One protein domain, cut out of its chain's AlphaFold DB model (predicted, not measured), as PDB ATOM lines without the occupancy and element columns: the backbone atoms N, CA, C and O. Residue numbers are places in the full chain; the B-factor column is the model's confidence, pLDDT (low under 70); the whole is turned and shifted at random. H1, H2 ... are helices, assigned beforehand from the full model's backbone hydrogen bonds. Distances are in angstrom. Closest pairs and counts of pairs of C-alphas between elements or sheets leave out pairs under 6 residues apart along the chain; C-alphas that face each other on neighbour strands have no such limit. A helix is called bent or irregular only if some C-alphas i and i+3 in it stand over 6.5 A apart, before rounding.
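This is residues 520 to 637 of the 835 residues of the protein "Fungal_trans domain-containing protein" of Antrodiella citrinella (UniProt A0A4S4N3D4). Little regular structure: a loose rod with the long helix H2 along it, H3 folded back beside part of H2 as a helical hairpin, H1 near one end and unnamed residues 591 to 619 looping out the other. The printed part has 118 residues, 47 of them in three named helices, H1, H2, H3 in chain order, with no named strand: all helix. The radius of gyration of the C-alphas is 18.2 A; the spans are 60 by 28 by 21 A.

H2, residues 564 to 590, has a kink of 52 degrees near residue 584 and is irregular: C-alphas 583 and 586 are 7.5 A apart. With residues 574 to 581 alone it touches H3, residues 620 to 634; the closest C-alphas, of Val 578 and Leu 625, are 6.8 A apart. They run opposite ways at a shallow tilt of 15 degrees. H3 is only just irregular: C-alphas 630 and 633 are 6.9 A apart. H1, residues 531 to 535, is apart from H3 and only just apart from H2, at 8.1 A between closest C-alphas. O i to N i+4 pairs are within hydrogen-bond range throughout H1, in 21 of 23 in H2 and 9 of 11 in H3.

H2 spans 39.5 A from C-alpha 564 at (7.599, 11.459, 57.648). H3 spans 21.6 A, ending at C-alpha 634 (-5.007, 3.927, 59.722); H1 spans 6.2 A.

The C-alphas farthest apart, of Gln 536 and Gly 606, are 61.0 A apart. The printed part has no cut; both links are long. Residues 598 to 614 have pLDDT under 70.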
ATOM      1  N   ASP A 520       7.142   0.615  38.200       93.44
ATOM      2  CA  ASP A 520       7.332   0.235  39.606       93.44
ATOM      3  C   ASP A 520       7.887  -1.197  39.732       93.44
ATOM      4  O   ASP A 520       8.539  -1.515  40.726       93.44
ATOM      5  N   GLN A 521       7.675  -2.048  38.719       92.75
ATOM      6  CA  GLN A 521       8.266  -3.389  38.632       92.75
ATOM      7  C   GLN A 521       9.796  -3.360  38.468       92.75
ATOM      8  O   GLN A 521      10.467  -4.299  38.892       92.75
ATOM      9  N   ASP A 522      10.358  -2.264  37.949       93.38
ATOM     10  CA  ASP A 522      11.805  -2.075  37.787       93.38
ATOM     11  C   ASP A 522      12.491  -1.568  39.081       93.38
ATOM     12  O   ASP A 522      13.690  -1.270  39.079       93.38
ATOM     13  N   VAL A 523      11.758  -1.428  40.198       96.19
ATOM     14  CA  VAL A 523      12.251  -0.818  41.448       96.19
ATOM     15  C   VAL A 523      12.499  -1.862  42.542       96.19
ATOM     16  O   VAL A 523      11.618  -2.208  43.333       96.19
ATOM     17  N   CYS A 524      13.753  -2.297  42.657       94.81
ATOM     18  CA  CYS A 524      14.231  -3.283  43.634       94.81
ATOM     19  C   CYS A 524      15.049  -2.624  44.764       94.81
ATOM     20  O   CYS A 524      16.187  -3.014  45.036       94.81
ATOM     21  N   GLN A 525      14.495  -1.580  45.394       96.12
ATOM     22  CA  GLN A 525      15.222  -0.684  46.300       96.12
ATOM     23  C   GLN A 525      14.669  -0.703  47.736       96.12
ATOM     24  O   GLN A 525      13.457  -0.785  47.941       96.12
ATOM     25  N   LEU A 526      15.541  -0.585  48.745       97.25
ATOM     26  CA  LEU A 526      15.099  -0.352  50.132       97.25
ATOM     27  C   LEU A 526      14.532   1.064  50.269       97.25
ATOM     28  O   LEU A 526      15.078   2.014  49.697       97.25
ATOM     29  N   LEU A 527      13.497   1.220  51.092       97.81
ATOM     30  CA  LEU A 527      13.018   2.537  51.519       97.81
ATOM     31  C   LEU A 527      14.109   3.307  52.294       97.81
ATOM     32  O   LEU A 527      14.996   2.662  52.868       97.81
ATOM     33  N   PRO A 528      14.065   4.656  52.329       97.38
ATOM     34  CA  PRO A 528      15.036   5.492  53.049       97.38
ATOM     35  C   PRO A 528      15.216   5.128  54.534       97.38
ATOM     36  O   PRO A 528      14.359   4.471  55.121       97.38
ATOM     37  N   VAL A 529      16.316   5.566  55.149       97.44
ATOM     38  CA  VAL A 529      16.473   5.590  56.617       97.44
ATOM     39  C   VAL A 529      15.811   6.830  57.227       97.44
ATOM     40  O   VAL A 529      15.508   7.814  56.537       97.44
ATOM     41  N   ARG A 530      15.616   6.799  58.551       96.94
ATOM     42  CA  ARG A 530      15.087   7.944  59.296       96.94
ATOM     43  C   ARG A 530      16.075   9.120  59.283       96.94
ATOM     44  O   ARG A 530      17.287   8.925  59.200       96.94
ATOM     45  N   MET A 531      15.563  10.348  59.359       95.88
ATOM     46  CA  MET A 531      16.372  11.571  59.223       95.88
ATOM     47  C   MET A 531      17.553  11.643  60.204       95.88
ATOM     48  O   MET A 531      18.669  11.995  59.827       95.88
ATOM     49  N   ASP A 532      17.317  11.269  61.460       95.81
ATOM     50  CA  ASP A 532      18.327  11.212  62.518       95.81
ATOM     51  C   ASP A 532      19.450  10.213  62.204       95.81
ATOM     52  O   ASP A 532      20.622  10.521  62.410       95.81
ATOM     53  N   GLN A 533      19.108   9.049  61.646       96.81
ATOM     54  CA  GLN A 533      20.069   8.034  61.205       96.81
ATOM     55  C   GLN A 533      20.911   8.530  60.022       96.81
ATOM     56  O   GLN A 533      22.123   8.305  60.004       96.81
ATOM     57  N   PHE A 534      20.294   9.237  59.067       97.31
ATOM     58  CA  PHE A 534      20.989   9.806  57.909       97.31
ATOM     59  C   PHE A 534      22.005  10.885  58.318       97.31
ATOM     60  O   PHE A 534      23.174  10.785  57.951       97.31
ATOM     61  N   VAL A 535      21.588  11.863  59.132       95.88
ATOM     62  CA  VAL A 535      22.450  12.963  59.616       95.88
ATOM     63  C   VAL A 535      23.597  12.463  60.504       95.88
ATOM     64  O   VAL A 535      24.676  13.048  60.527       95.88
ATOM     65  N   GLN A 536      23.397  11.363  61.232       96.56
ATOM     66  CA  GLN A 536      24.452  10.735  62.035       96.56
ATOM     67  C   GLN A 536      25.357   9.787  61.224       96.56
ATOM     68  O   GLN A 536      26.358   9.307  61.753       96.56
ATOM     69  N   GLY A 537      25.022   9.488  59.961       95.75
ATOM     70  CA  GLY A 537      25.753   8.523  59.132       95.75
ATOM     71  C   GLY A 537      25.679   7.075  59.636       95.75
ATOM     72  O   GLY A 537      26.619   6.304  59.430       95.75
ATOM     73  N   VAL A 538      24.593   6.700  60.320       95.44
ATOM     74  CA  VAL A 538      24.423   5.376  60.942       95.44
ATOM     75  C   VAL A 538      24.171   4.302  59.883       95.44
ATOM     76  O   VAL A 538      23.259   4.417  59.065       95.44
ATOM     77  N   LEU A 539      24.942   3.211  59.934       95.88
ATOM     78  CA  LEU A 539      24.697   2.028  59.110       95.88
ATOM     79  C   LEU A 539      23.452   1.280  59.606       95.88
ATOM     80  O   LEU A 539      23.488   0.637  60.653       95.88
ATOM     81  N   VAL A 540      22.373   1.330  58.822       95.69
ATOM     82  CA  VAL A 540      21.163   0.524  59.035       95.69
ATOM     83  C   VAL A 540      21.146  -0.618  58.020       95.69
ATOM     84  O   VAL A 540      21.126  -0.386  56.810       95.69
ATOM     85  N   TYR A 541      21.170  -1.854  58.512       93.88
ATOM     86  CA  TYR A 541      21.228  -3.053  57.677       93.88
ATOM     87  C   TYR A 541      19.884  -3.357  56.978       93.88
ATOM     88  O   TYR A 541      18.833  -2.950  57.474       93.88
ATOM     89  N   PRO A 542      19.874  -4.108  55.855       91.94
ATOM     90  CA  PRO A 542      18.656  -4.380  55.086       91.94
ATOM     91  C   PRO A 542      17.514  -5.044  55.869       91.94
ATOM     92  O   PRO A 542      16.357  -4.717  55.619       91.94
ATOM     93  N   GLN A 543      17.802  -5.933  56.830       91.12
ATOM     94  CA  GLN A 543      16.758  -6.563  57.657       91.12
ATOM     95  C   GLN A 543      16.047  -5.579  58.604       91.12
ATOM     96  O   GLN A 543      14.907  -5.811  59.004       91.12
ATOM     97  N   ASP A 544      16.704  -4.461  58.922       93.31
ATOM     98  CA  ASP A 544      16.189  -3.389  59.774       93.31
ATOM     99  C   ASP A 544      15.535  -2.266  58.943       93.31
ATOM    100  O   ASP A 544      15.308  -1.157  59.428       93.31
ATOM    101  N   ARG A 545      15.212  -2.564  57.678       93.88
ATOM    102  CA  ARG A 545      14.536  -1.697  56.705       93.88
ATOM    103  C   ARG A 545      13.367  -2.468  56.063       93.88
ATOM    104  O   ARG A 545      13.081  -3.611  56.424       93.88
ATOM    105  N   GLN A 546      12.652  -1.827  55.142       95.25
ATOM    106  CA  GLN A 546      11.575  -2.443  54.355       95.25
ATOM    107  C   GLN A 546      11.831  -2.198  52.862       95.25
ATOM    108  O   GLN A 546      12.370  -1.151  52.484       95.25
ATOM    109  N   TRP A 547      11.461  -3.158  52.021       95.69
ATOM    110  CA  TRP A 547      11.615  -3.077  50.571       95.69
ATOM    111  C   TRP A 547      10.451  -2.335  49.913       95.69
ATOM    112  O   TRP A 547       9.310  -2.396  50.370       95.69
ATOM    113  N   SER A 548      10.728  -1.676  48.785       95.75
ATOM    114  CA  SER A 548       9.729  -1.024  47.919       95.75
ATOM    115  C   SER A 548       8.573  -1.938  47.493       95.75
ATOM    116  O   SER A 548       7.453  -1.475  47.271       95.75
ATOM    117  N   HIS A 549       8.864  -3.231  47.362       93.75
ATOM    118  CA  HIS A 549       7.995  -4.269  46.818       93.75
ATOM    119  C   HIS A 549       7.493  -5.263  47.879       93.75
ATOM    120  O   HIS A 549       6.848  -6.252  47.525       93.75
ATOM    121  N   ASP A 550       7.745  -5.014  49.172       94.94
ATOM    122  CA  ASP A 550       7.131  -5.809  50.238       94.94
ATOM    123  C   ASP A 550       5.597  -5.719  50.138       94.94
ATOM    124  O   ASP A 550       5.021  -4.650  49.910       94.94
ATOM    125  N   LYS A 551       4.906  -6.853  50.310       92.75
ATOM    126  CA  LYS A 551       3.438  -6.923  50.144       92.75
ATOM    127  C   LYS A 551       2.692  -5.982  51.092       92.75
ATOM    128  O   LYS A 551       1.634  -5.472  50.743       92.75
ATOM    129  N   ASP A 552       3.259  -5.736  52.269       94.50
ATOM    130  CA  ASP A 552       2.724  -4.872  53.319       94.50
ATOM    131  C   ASP A 552       3.381  -3.476  53.358       94.50
ATOM    132  O   ASP A 552       3.216  -2.731  54.325       94.50
ATOM    133  N   VAL A 553       4.105  -3.071  52.304       96.06
ATOM    134  CA  VAL A 553       4.803  -1.770  52.253       96.06
ATOM    135  C   VAL A 553       3.863  -0.574  52.462       96.06
ATOM    136  O   VAL A 553       4.279   0.444  53.012       96.06
ATOM    137  N   LEU A 554       2.583  -0.709  52.099       96.81
ATOM    138  CA  LEU A 554       1.544   0.321  52.249       96.81
ATOM    139  C   LEU A 554       0.637   0.122  53.481       96.81
ATOM    140  O   LEU A 554      -0.298   0.892  53.670       96.81
ATOM    141  N   THR A 555       0.860  -0.911  54.294       94.31
ATOM    142  CA  THR A 555      -0.031  -1.263  55.419       94.31
ATOM    143  C   THR A 555       0.701  -1.532  56.734       94.31
ATOM    144  O   THR A 555       0.076  -1.500  57.791       94.31
ATOM    145  N   THR A 556       2.024  -1.714  56.700       94.62
ATOM    146  CA  THR A 556       2.890  -1.846  57.877       94.62
ATOM    147  C   THR A 556       3.848  -0.660  57.963       94.62
ATOM    148  O   THR A 556       4.678  -0.447  57.080       94.62
ATOM    149  N   HIS A 557       3.794   0.094  59.061       95.69
ATOM    150  CA  HIS A 557       4.700   1.215  59.342       95.69
ATOM    151  C   HIS A 557       5.368   0.999  60.702       95.69
ATOM    152  O   HIS A 557       4.821   1.351  61.745       95.69
ATOM    153  N   ARG A 558       6.541   0.351  60.712       93.81
ATOM    154  CA  ARG A 558       7.249   0.022  61.959       93.81
ATOM    155  C   ARG A 558       7.829   1.297  62.568       93.81
ATOM    156  O   ARG A 558       8.620   1.975  61.918       93.81
ATOM    157  N   GLU A 559       7.462   1.600  63.810       92.00
ATOM    158  CA  GLU A 559       7.769   2.881  64.466       92.00
ATOM    159  C   GLU A 559       9.272   3.206  64.499       92.00
ATOM    160  O   GLU A 559       9.676   4.318  64.182       92.00
ATOM    161  N   GLN A 560      10.116   2.210  64.780       90.69
ATOM    162  CA  GLN A 560      11.577   2.364  64.843       90.69
ATOM    163  C   GLN A 560      12.246   2.589  63.473       90.69
ATOM    164  O   GLN A 560      13.398   3.011  63.414       90.69
ATOM    165  N   GLN A 561      11.541   2.291  62.376       92.44
ATOM    166  CA  GLN A 561      12.064   2.320  61.003       92.44
ATOM    167  C   GLN A 561      11.408   3.405  60.139       92.44
ATOM    168  O   GLN A 561      11.825   3.595  59.005       92.44
ATOM    169  N   THR A 562      10.376   4.097  60.633       95.44
ATOM    170  CA  THR A 562       9.544   5.008  59.831       95.44
ATOM    171  C   THR A 562       9.680   6.447  60.319       95.44
ATOM    172  O   THR A 562       9.623   6.707  61.516       95.44
ATOM    173  N   ASP A 563       9.803   7.386  59.386       96.75
ATOM    174  CA  ASP A 563       9.596   8.816  59.609       96.75
ATOM    175  C   ASP A 563       8.658   9.402  58.535       96.75
ATOM    176  O   ASP A 563       8.133   8.684  57.676       96.75
ATOM    177  N   SER A 564       8.438  10.714  58.588       97.38
ATOM    178  CA  SER A 564       7.599  11.459  57.648       97.38
ATOM    179  C   SER A 564       8.028  11.322  56.183       97.38
ATOM    180  O   SER A 564       7.169  11.189  55.311       97.38
ATOM    181  N   PHE A 565       9.332  11.285  55.889       98.25
ATOM    182  CA  PHE A 565       9.841  11.114  54.526       98.25
ATOM    183  C   PHE A 565       9.559   9.707  53.999       98.25
ATOM    184  O   PHE A 565       9.105   9.550  52.867       98.25
ATOM    185  N   ILE A 566       9.736   8.678  54.829       98.25
ATOM    186  CA  ILE A 566       9.409   7.295  54.462       98.25
ATOM    187  C   ILE A 566       7.897   7.147  54.217       98.25
ATOM    188  O   ILE A 566       7.495   6.484  53.258       98.25
ATOM    189  N   LEU A 567       7.047   7.812  55.013       98.56
ATOM    190  CA  LEU A 567       5.605   7.905  54.739       98.56
ATOM    191  C   LEU A 567       5.294   8.681  53.449       98.56
ATOM    192  O   LEU A 567       4.378   8.314  52.718       98.56
ATOM    193  N   TYR A 568       6.039   9.727  53.119       98.50
ATOM    194  CA  TYR A 568       5.867  10.441  51.854       98.50
ATOM    195  C   TYR A 568       6.225   9.559  50.641       98.50
ATOM    196  O   TYR A 568       5.448   9.470  49.686       98.50
ATOM    197  N   ILE A 569       7.336   8.818  50.703       98.62
ATOM    198  CA  ILE A 569       7.735   7.877  49.646       98.62
ATOM    199  C   ILE A 569       6.702   6.755  49.484       98.62
ATOM    200  O   ILE A 569       6.209   6.533  48.380       98.62
ATOM    201  N   LYS A 570       6.278   6.109  50.575       98.56
ATOM    202  CA  LYS A 570       5.218   5.087  50.525       98.56
ATOM    203  C   LYS A 570       3.898   5.630  49.957       98.56
ATOM    204  O   LYS A 570       3.237   4.940  49.183       98.56
ATOM    205  N   ALA A 571       3.535   6.875  50.267       98.38
ATOM    206  CA  ALA A 571       2.345   7.506  49.706       98.38
ATOM    207  C   ALA A 571       2.469   7.733  48.185       98.38
ATOM    208  O   ALA A 571       1.504   7.510  47.455       98.38
ATOM    209  N   THR A 572       3.649   8.107  47.677       97.94
ATOM    210  CA  THR A 572       3.867   8.218  46.219       97.94
ATOM    211  C   THR A 572       3.903   6.862  45.502       97.94
ATOM    212  O   THR A 572       3.432   6.787  44.369       97.94
ATOM    213  N   ILE A 573       4.320   5.775  46.167       98.12
ATOM    214  CA  ILE A 573       4.145   4.396  45.663       98.12
ATOM    215  C   ILE A 573       2.651   4.044  45.551       98.12
ATOM    216  O   ILE A 573       2.207   3.575  44.504       98.12
ATOM    217  N   LEU A 574       1.844   4.306  46.589       97.69
ATOM    218  CA  LEU A 574       0.383   4.109  46.549       97.69
ATOM    219  C   LEU A 574      -0.256   4.864  45.367       97.69
ATOM    220  O   LEU A 574      -1.057   4.303  44.618       97.69
ATOM    221  N   LEU A 575       0.141   6.124  45.182       96.38
ATOM    222  CA  LEU A 575      -0.329   6.993  44.103       96.38
ATOM    223  C   LEU A 575       0.074   6.468  42.714       96.38
ATOM    224  O   LEU A 575      -0.742   6.472  41.790       96.38
ATOM    225  N   SER A 576       1.303   5.958  42.583       96.00
ATOM    226  CA  SER A 576       1.812   5.322  41.365       96.00
ATOM    227  C   SER A 576       0.998   4.093  40.968       96.00
ATOM    228  O   SER A 576       0.606   3.961  39.804       96.00
ATOM    229  N   ARG A 577       0.658   3.226  41.934       95.69
ATOM    230  CA  ARG A 577      -0.167   2.034  41.681       95.69
ATOM    231  C   ARG A 577      -1.566   2.408  41.174       95.69
ATOM    232  O   ARG A 577      -2.027   1.814  40.200       95.69
ATOM    233  N   VAL A 578      -2.206   3.434  41.753       95.62
ATOM    234  CA  VAL A 578      -3.503   3.957  41.271       95.62
ATOM    235  C   VAL A 578      -3.393   4.544  39.859       95.62
ATOM    236  O   VAL A 578      -4.190   4.185  38.991       95.62
ATOM    237  N   LYS A 579      -2.390   5.394  39.581       93.81
ATOM    238  CA  LYS A 579      -2.182   5.936  38.224       93.81
ATOM    239  C   LYS A 579      -1.951   4.815  37.204       93.81
ATOM    240  O   LYS A 579      -2.543   4.832  36.126       93.81
ATOM    241  N   THR A 580      -1.113   3.839  37.542       93.50
ATOM    242  CA  THR A 580      -0.752   2.722  36.658       93.50
ATOM    243  C   THR A 580      -1.949   1.820  36.363       93.50
ATOM    244  O   THR A 580      -2.125   1.410  35.216       93.50
ATOM    245  N   PHE A 581      -2.806   1.564  37.358       93.19
ATOM    246  CA  PHE A 581      -4.076   0.862  37.171       93.19
ATOM    247  C   PHE A 581      -4.971   1.588  36.158       93.19
ATOM    248  O   PHE A 581      -5.328   0.994  35.142       93.19
ATOM    249  N   ASN A 582      -5.250   2.880  36.370       91.31
ATOM    250  CA  ASN A 582      -6.089   3.675  35.465       91.31
ATOM    251  C   ASN A 582      -5.530   3.701  34.032       91.31
ATOM    252  O   ASN A 582      -6.271   3.504  33.070       91.31
ATOM    253  N   LEU A 583      -4.217   3.913  33.885       90.25
ATOM    254  CA  LEU A 583      -3.553   4.019  32.585       90.25
ATOM    255  C   LEU A 583      -3.572   2.691  31.807       90.25
ATOM    256  O   LEU A 583      -3.800   2.680  30.599       90.25
ATOM    257  N   ARG A 584      -3.325   1.565  32.489       90.62
ATOM    258  CA  ARG A 584      -3.209   0.237  31.858       90.62
ATOM    259  C   ARG A 584      -4.531  -0.524  31.775       90.62
ATOM    260  O   ARG A 584      -4.566  -1.567  31.124       90.62
ATOM    261  N   PHE A 585      -5.601  -0.006  32.385       87.94
ATOM    262  CA  PHE A 585      -6.911  -0.654  32.462       87.94
ATOM    263  C   PHE A 585      -7.395  -1.175  31.102       87.94
ATOM    264  O   PHE A 585      -7.650  -2.368  30.978       87.94
ATOM    265  N   LYS A 586      -7.457  -0.319  30.067       82.19
ATOM    266  CA  LYS A 586      -7.997  -0.694  28.742       82.19
ATOM    267  C   LYS A 586      -7.245  -1.878  28.117       82.19
ATOM    268  O   LYS A 586      -7.875  -2.821  27.651       82.19
ATOM    269  N   GLY A 587      -5.910  -1.853  28.154       86.31
ATOM    270  CA  GLY A 587      -5.072  -2.925  27.605       86.31
ATOM    271  C   GLY A 587      -5.183  -4.230  28.397       86.31
ATOM    272  O   GLY A 587      -5.367  -5.289  27.806       86.31
ATOM    273  N   LYS A 588      -5.145  -4.153  29.735       88.38
ATOM    274  CA  LYS A 588      -5.314  -5.316  30.621       88.38
ATOM    275  C   LYS A 588      -6.711  -5.942  30.514       88.38
ATOM    276  O   LYS A 588      -6.826  -7.161  30.494       88.38
ATOM    277  N   HIS A 589      -7.758  -5.119  30.411       83.00
ATOM    278  CA  HIS A 589      -9.131  -5.574  30.190       83.00
ATOM    279  C   HIS A 589      -9.251  -6.322  28.856       83.00
ATOM    280  O   HIS A 589      -9.772  -7.429  28.833       83.00
ATOM    281  N   TYR A 590      -8.710  -5.759  27.768       82.31
ATOM    282  CA  TYR A 590      -8.748  -6.367  26.433       82.31
ATOM    283  C   TYR A 590      -8.117  -7.770  26.383       82.31
ATOM    284  O   TYR A 590      -8.696  -8.669  25.783       82.31
ATOM    285  N   VAL A 591      -6.970  -7.978  27.042       84.75
ATOM    286  CA  VAL A 591      -6.283  -9.289  27.078       84.75
ATOM    287  C   VAL A 591      -6.810 -10.250  28.152       84.75
ATOM    288  O   VAL A 591      -6.230 -11.314  28.351       84.75
ATOM    289  N   GLY A 592      -7.875  -9.890  28.872       80.31
ATOM    290  CA  GLY A 592      -8.475 -10.758  29.887       80.31
ATOM    291  C   GLY A 592      -7.656 -10.914  31.178       80.31
ATOM    292  O   GLY A 592      -7.758 -11.937  31.850       80.31
ATOM    293  N   ASP A 593      -6.823  -9.931  31.535       87.62
ATOM    294  CA  ASP A 593      -5.936  -9.998  32.703       87.62
ATOM    295  C   ASP A 593      -6.726 -10.242  34.006       87.62
ATOM    296  O   ASP A 593      -7.604  -9.455  34.371       87.62
ATOM    297  N   ALA A 594      -6.377 -11.302  34.743       86.88
ATOM    298  CA  ALA A 594      -7.059 -11.731  35.970       86.88
ATOM    299  C   ALA A 594      -7.018 -10.708  37.127       86.88
ATOM    300  O   ALA A 594      -7.764 -10.836  38.094       86.88
ATOM    301  N   SER A 595      -6.164  -9.681  37.052       87.38
ATOM    302  CA  SER A 595      -6.178  -8.548  37.987       87.38
ATOM    303  C   SER A 595      -7.298  -7.537  37.692       87.38
ATOM    304  O   SER A 595      -7.651  -6.746  38.570       87.38
ATOM    305  N   ILE A 596      -7.872  -7.578  36.484       85.69
ATOM    306  CA  ILE A 596      -8.931  -6.687  35.996       85.69
ATOM    307  C   ILE A 596     -10.259  -7.423  35.791       85.69
ATOM    308  O   ILE A 596     -11.292  -6.928  36.233       85.69
ATOM    309  N   VAL A 597     -10.255  -8.585  35.133       79.38
ATOM    310  CA  VAL A 597     -11.482  -9.348  34.857       79.38
ATOM    311  C   VAL A 597     -12.033  -9.960  36.144       79.38
ATOM    312  O   VAL A 597     -11.297 -10.541  36.940       79.38
ATOM    313  N   SER A 598     -13.347  -9.842  36.350       68.56
ATOM    314  CA  SER A 598     -14.022 -10.486  37.480       68.56
ATOM    315  C   SER A 598     -14.017 -12.011  37.311       68.56
ATOM    316  O   SER A 598     -14.427 -12.482  36.248       68.56
ATOM    317  N   PRO A 599     -13.686 -12.799  38.353       61.97
ATOM    318  CA  PRO A 599     -13.803 -14.262  38.321       61.97
ATOM    319  C   PRO A 599     -15.210 -14.782  37.992       61.97
ATOM    320  O   PRO A 599     -15.364 -15.939  37.616       61.97
ATOM    321  N   ASN A 600     -16.239 -13.941  38.153       60.41
ATOM    322  CA  ASN A 600     -17.636 -14.291  37.893       60.41
ATOM    323  C   ASN A 600     -18.087 -13.970  36.455       60.41
ATOM    324  O   ASN A 600     -19.104 -14.500  36.020       60.41
ATOM    325  N   ASN A 601     -17.340 -13.121  35.734       57.94
ATOM    326  CA  ASN A 601     -17.621 -12.681  34.362       57.94
ATOM    327  C   ASN A 601     -16.395 -12.922  33.456       57.94
ATOM    328  O   ASN A 601     -16.022 -12.058  32.661       57.94
ATOM    329  N   SER A 602     -15.731 -14.073  33.590       57.22
ATOM    330  CA  SER A 602     -14.769 -14.509  32.574       57.22
ATOM    331  C   SER A 602     -15.510 -14.689  31.241       57.22
ATOM    332  O   SER A 602     -16.537 -15.373  31.237       57.22
ATOM    333  N   PRO A 603     -15.038 -14.096  30.126       56.94
ATOM    334  CA  PRO A 603     -15.591 -14.399  28.810       56.94
ATOM    335  C   PRO A 603     -15.471 -15.900  28.534       56.94
ATOM    336  O   PRO A 603     -14.522 -16.537  28.998       56.94
ATOM    337  N   ALA A 604     -16.403 -16.461  27.763       57.75
ATOM    338  CA  ALA A 604     -16.186 -17.788  27.196       57.75
ATOM    339  C   ALA A 604     -14.970 -17.752  26.250       57.75
ATOM    340  O   ALA A 604     -14.661 -16.700  25.683       57.75
ATOM    341  N   ASP A 605     -14.278 -18.883  26.075       54.12
ATOM    342  CA  ASP A 605     -13.076 -18.963  25.234       54.12
ATOM    343  C   ASP A 605     -13.337 -18.386  23.827       54.12
ATOM    344  O   ASP A 605     -14.073 -18.965  23.026       54.12
ATOM    345  N   GLY A 606     -12.719 -17.237  23.530       56.25
ATOM    346  CA  GLY A 606     -12.839 -16.529  22.249       56.25
ATOM    347  C   GLY A 606     -13.789 -15.323  22.218       56.25
ATOM    348  O   GLY A 606     -13.789 -14.605  21.220       56.25
ATOM    349  N   GLU A 607     -14.557 -15.042  23.275       59.88
ATOM    350  CA  GLU A 607     -15.389 -13.830  23.349       59.88
ATOM    351  C   GLU A 607     -14.582 -12.605  23.812       59.88
ATOM    352  O   GLU A 607     -13.834 -12.654  24.791       59.88
ATOM    353  N   THR A 608     -14.752 -11.466  23.136       57.41
ATOM    354  CA  THR A 608     -14.159 -10.200  23.580       57.41
ATOM    355  C   THR A 608     -14.862  -9.690  24.847       57.41
ATOM    356  O   THR A 608     -16.093  -9.622  24.877       57.41
ATOM    357  N   PRO A 609     -14.119  -9.271  25.893       57.97
ATOM    358  CA  PRO A 609     -14.711  -8.702  27.103       57.97
ATOM    359  C   PRO A 609     -15.577  -7.472  26.792       57.97
ATOM    360  O   PRO A 609     -15.059  -6.414  26.421       57.97
ATOM    361  N   ASN A 610     -16.898  -7.593  26.948       60.72
ATOM    362  CA  ASN A 610     -17.826  -6.499  26.663       60.72
ATOM    363  C   ASN A 610     -17.674  -5.370  27.702       60.72
ATOM    364  O   ASN A 610     -18.007  -5.551  28.875       60.72
ATOM    365  N   LEU A 611     -17.200  -4.201  27.254       58.81
ATOM    366  CA  LEU A 611     -17.000  -3.018  28.099       58.81
ATOM    367  C   LEU A 611     -18.295  -2.522  28.764       58.81
ATOM    368  O   LEU A 611     -18.232  -2.011  29.880       58.81
ATOM    369  N   ASP A 612     -19.452  -2.679  28.115       56.69
ATOM    370  CA  ASP A 612     -20.710  -2.058  28.557       56.69
ATOM    371  C   ASP A 612     -21.308  -2.722  29.813       56.69
ATOM    372  O   ASP A 612     -22.093  -2.103  30.530       56.69
ATOM    373  N   ASN A 613     -20.911  -3.967  30.110       57.72
ATOM    374  CA  ASN A 613     -21.389  -4.753  31.259       57.72
ATOM    375  C   ASN A 613     -20.327  -4.940  32.365       57.72
ATOM    376  O   ASN A 613     -20.511  -5.752  33.275       57.72
ATOM    377  N   PHE A 614     -19.206  -4.219  32.301       68.31
ATOM    378  CA  PHE A 614     -18.103  -4.371  33.249       68.31
ATOM    379  C   PHE A 614     -18.239  -3.430  34.466       68.31
ATOM    380  O   PHE A 614     -18.042  -2.219  34.355       68.31
ATOM    381  N   ASP A 615     -18.513  -3.976  35.661       76.06
ATOM    382  CA  ASP A 615     -18.382  -3.214  36.916       76.06
ATOM    383  C   ASP A 615     -16.932  -3.264  37.426       76.06
ATOM    384  O   ASP A 615     -16.453  -4.281  37.931       76.06
ATOM    385  N   ILE A 616     -16.253  -2.115  37.350       82.44
ATOM    386  CA  ILE A 616     -14.895  -1.887  37.864       82.44
ATOM    387  C   ILE A 616     -14.710  -2.323  39.325       82.44
ATOM    388  O   ILE A 616     -13.612  -2.721  39.712       82.44
ATOM    389  N   LYS A 617     -15.770  -2.302  40.141       81.75
ATOM    390  CA  LYS A 617     -15.724  -2.716  41.552       81.75
ATOM    391  C   LYS A 617     -15.489  -4.209  41.736       81.75
ATOM    392  O   LYS A 617     -15.117  -4.616  42.836       81.75
ATOM    393  N   GLU A 618     -15.718  -5.020  40.705       81.69
ATOM    394  CA  GLU A 618     -15.459  -6.459  40.729       81.69
ATOM    395  C   GLU A 618     -13.997  -6.807  40.411       81.69
ATOM    396  O   GLU A 618     -13.554  -7.906  40.751       81.69
ATOM    397  N   ALA A 619     -13.228  -5.875  39.835       88.25
ATOM    398  CA  ALA A 619     -11.819  -6.078  39.512       88.25
ATOM    399  C   ALA A 619     -10.974  -6.300  40.787       88.25
ATOM    400  O   ALA A 619     -10.953  -5.429  41.668       88.25
ATOM    401  N   PRO A 620     -10.220  -7.413  40.901       91.88
ATOM    402  CA  PRO A 620      -9.402  -7.692  42.082       91.88
ATOM    403  C   PRO A 620      -8.406  -6.576  42.427       91.88
ATOM    404  O   PRO A 620      -8.338  -6.160  43.584       91.88
ATOM    405  N   ALA A 621      -7.706  -6.018  41.432       92.88
ATOM    406  CA  ALA A 621      -6.756  -4.928  41.661       92.88
ATOM    407  C   ALA A 621      -7.439  -3.628  42.115       92.88
ATOM    408  O   ALA A 621      -6.870  -2.886  42.911       92.88
ATOM    409  N   TYR A 622      -8.674  -3.360  41.675       94.50
ATOM    410  CA  TYR A 622      -9.433  -2.194  42.138       94.50
ATOM    411  C   TYR A 622      -9.739  -2.292  43.635       94.50
ATOM    412  O   TYR A 622      -9.519  -1.343  44.389       94.50
ATOM    413  N   ARG A 623     -10.195  -3.472  44.074       93.56
ATOM    414  CA  ARG A 623     -10.479  -3.772  45.485       93.56
ATOM    415  C   ARG A 623      -9.220  -3.708  46.349       93.56
ATOM    416  O   ARG A 623      -9.270  -3.152  47.443       93.56
ATOM    417  N   GLU A 624      -8.097  -4.233  45.858       94.38
ATOM    418  CA  GLU A 624      -6.803  -4.163  46.551       94.38
ATOM    419  C   GLU A 624      -6.316  -2.714  46.713       94.38
ATOM    420  O   GLU A 624      -5.868  -2.328  47.796       94.38
ATOM    421  N   LEU A 625      -6.452  -1.886  45.671       96.00
ATOM    422  CA  LEU A 625      -6.105  -0.465  45.726       96.00
ATOM    423  C   LEU A 625      -7.015   0.304  46.686       96.00
ATOM    424  O   LEU A 625      -6.508   1.044  47.523       96.00
ATOM    425  N   GLU A 626      -8.332   0.096  46.627       95.50
ATOM    426  CA  GLU A 626      -9.282   0.724  47.554       95.50
ATOM    427  C   GLU A 626      -8.979   0.355  49.018       95.50
ATOM    428  O   GLU A 626      -8.923   1.234  49.884       95.50
ATOM    429  N   ALA A 627      -8.708  -0.925  49.291       95.38
ATOM    430  CA  ALA A 627      -8.307  -1.390  50.615       95.38
ATOM    431  C   ALA A 627      -6.970  -0.771  51.063       95.38
ATOM    432  O   ALA A 627      -6.852  -0.332  52.208       95.38
ATOM    433  N   SER A 628      -5.988  -0.677  50.159       96.44
ATOM    434  CA  SER A 628      -4.681  -0.064  50.430       96.44
ATOM    435  C   SER A 628      -4.806   1.425  50.763       96.44
ATOM    436  O   SER A 628      -4.247   1.873  51.762       96.44
ATOM    437  N   VAL A 629      -5.583   2.186  49.982       96.19
ATOM    438  CA  VAL A 629      -5.842   3.619  50.217       96.19
ATOM    439  C   VAL A 629      -6.487   3.852  51.587       96.19
ATOM    440  O   VAL A 629      -6.090   4.772  52.307       96.19
ATOM    441  N   LEU A 630      -7.452   3.010  51.975       93.12
ATOM    442  CA  LEU A 630      -8.133   3.107  53.267       93.12
ATOM    443  C   LEU A 630      -7.225   2.718  54.446       93.12
ATOM    444  O   LEU A 630      -7.223   3.397  55.475       93.12
ATOM    445  N   ALA A 631      -6.454   1.636  54.307       95.94
ATOM    446  CA  ALA A 631      -5.586   1.118  55.362       95.94
ATOM    447  C   ALA A 631      -4.368   2.019  55.633       95.94
ATOM    448  O   ALA A 631      -3.956   2.140  56.788       95.94
ATOM    449  N   TYR A 632      -3.842   2.684  54.598       97.38
ATOM    450  CA  TYR A 632      -2.594   3.452  54.634       97.38
ATOM    451  C   TYR A 632      -2.466   4.368  55.861       97.38
ATOM    452  O   TYR A 632      -1.574   4.206  56.691       97.38
ATOM    453  N   ARG A 633      -3.412   5.301  56.034       95.56
ATOM    454  CA  ARG A 633      -3.381   6.269  57.148       95.56
ATOM    455  C   ARG A 633      -3.799   5.670  58.489       95.56
ATOM    456  O   ARG A 633      -3.365   6.155  59.530       95.56
ATOM    457  N   ALA A 634      -4.615   4.615  58.490       94.50
ATOM    458  CA  ALA A 634      -5.007   3.927  59.722       94.50
ATOM    459  C   ALA A 634      -3.810   3.223  60.393       94.50
ATOM    460  O   ALA A 634      -3.762   3.108  61.620       94.50
ATOM    461  N   ALA A 635      -2.826   2.806  59.593       95.75
ATOM    462  CA  ALA A 635      -1.615   2.127  60.036       95.75
ATOM    463  C   ALA A 635      -0.474   3.068  60.489       95.75
ATOM    464  O   ALA A 635       0.601   2.585  60.844       95.75
ATOM    465  N   PHE A 636      -0.670   4.394  60.507       97.38
ATOM    466  CA  PHE A 636       0.380   5.336  60.920       97.38
ATOM    467  C   PHE A 636       0.757   5.168  62.412       97.38
ATOM    468  O   PHE A 636      -0.149   5.029  63.252       97.38
ATOM    469  N   PRO A 637       2.063   5.223  62.767       96.19
ATOM    470  CA  PRO A 637       2.530   5.265  64.155       96.19
ATOM    471  C   PRO A 637       1.912   6.434  64.920       96.19
ATOM    472  O   PRO A 637       1.643   7.477  64.330       96.19
TER     473      PRO A 637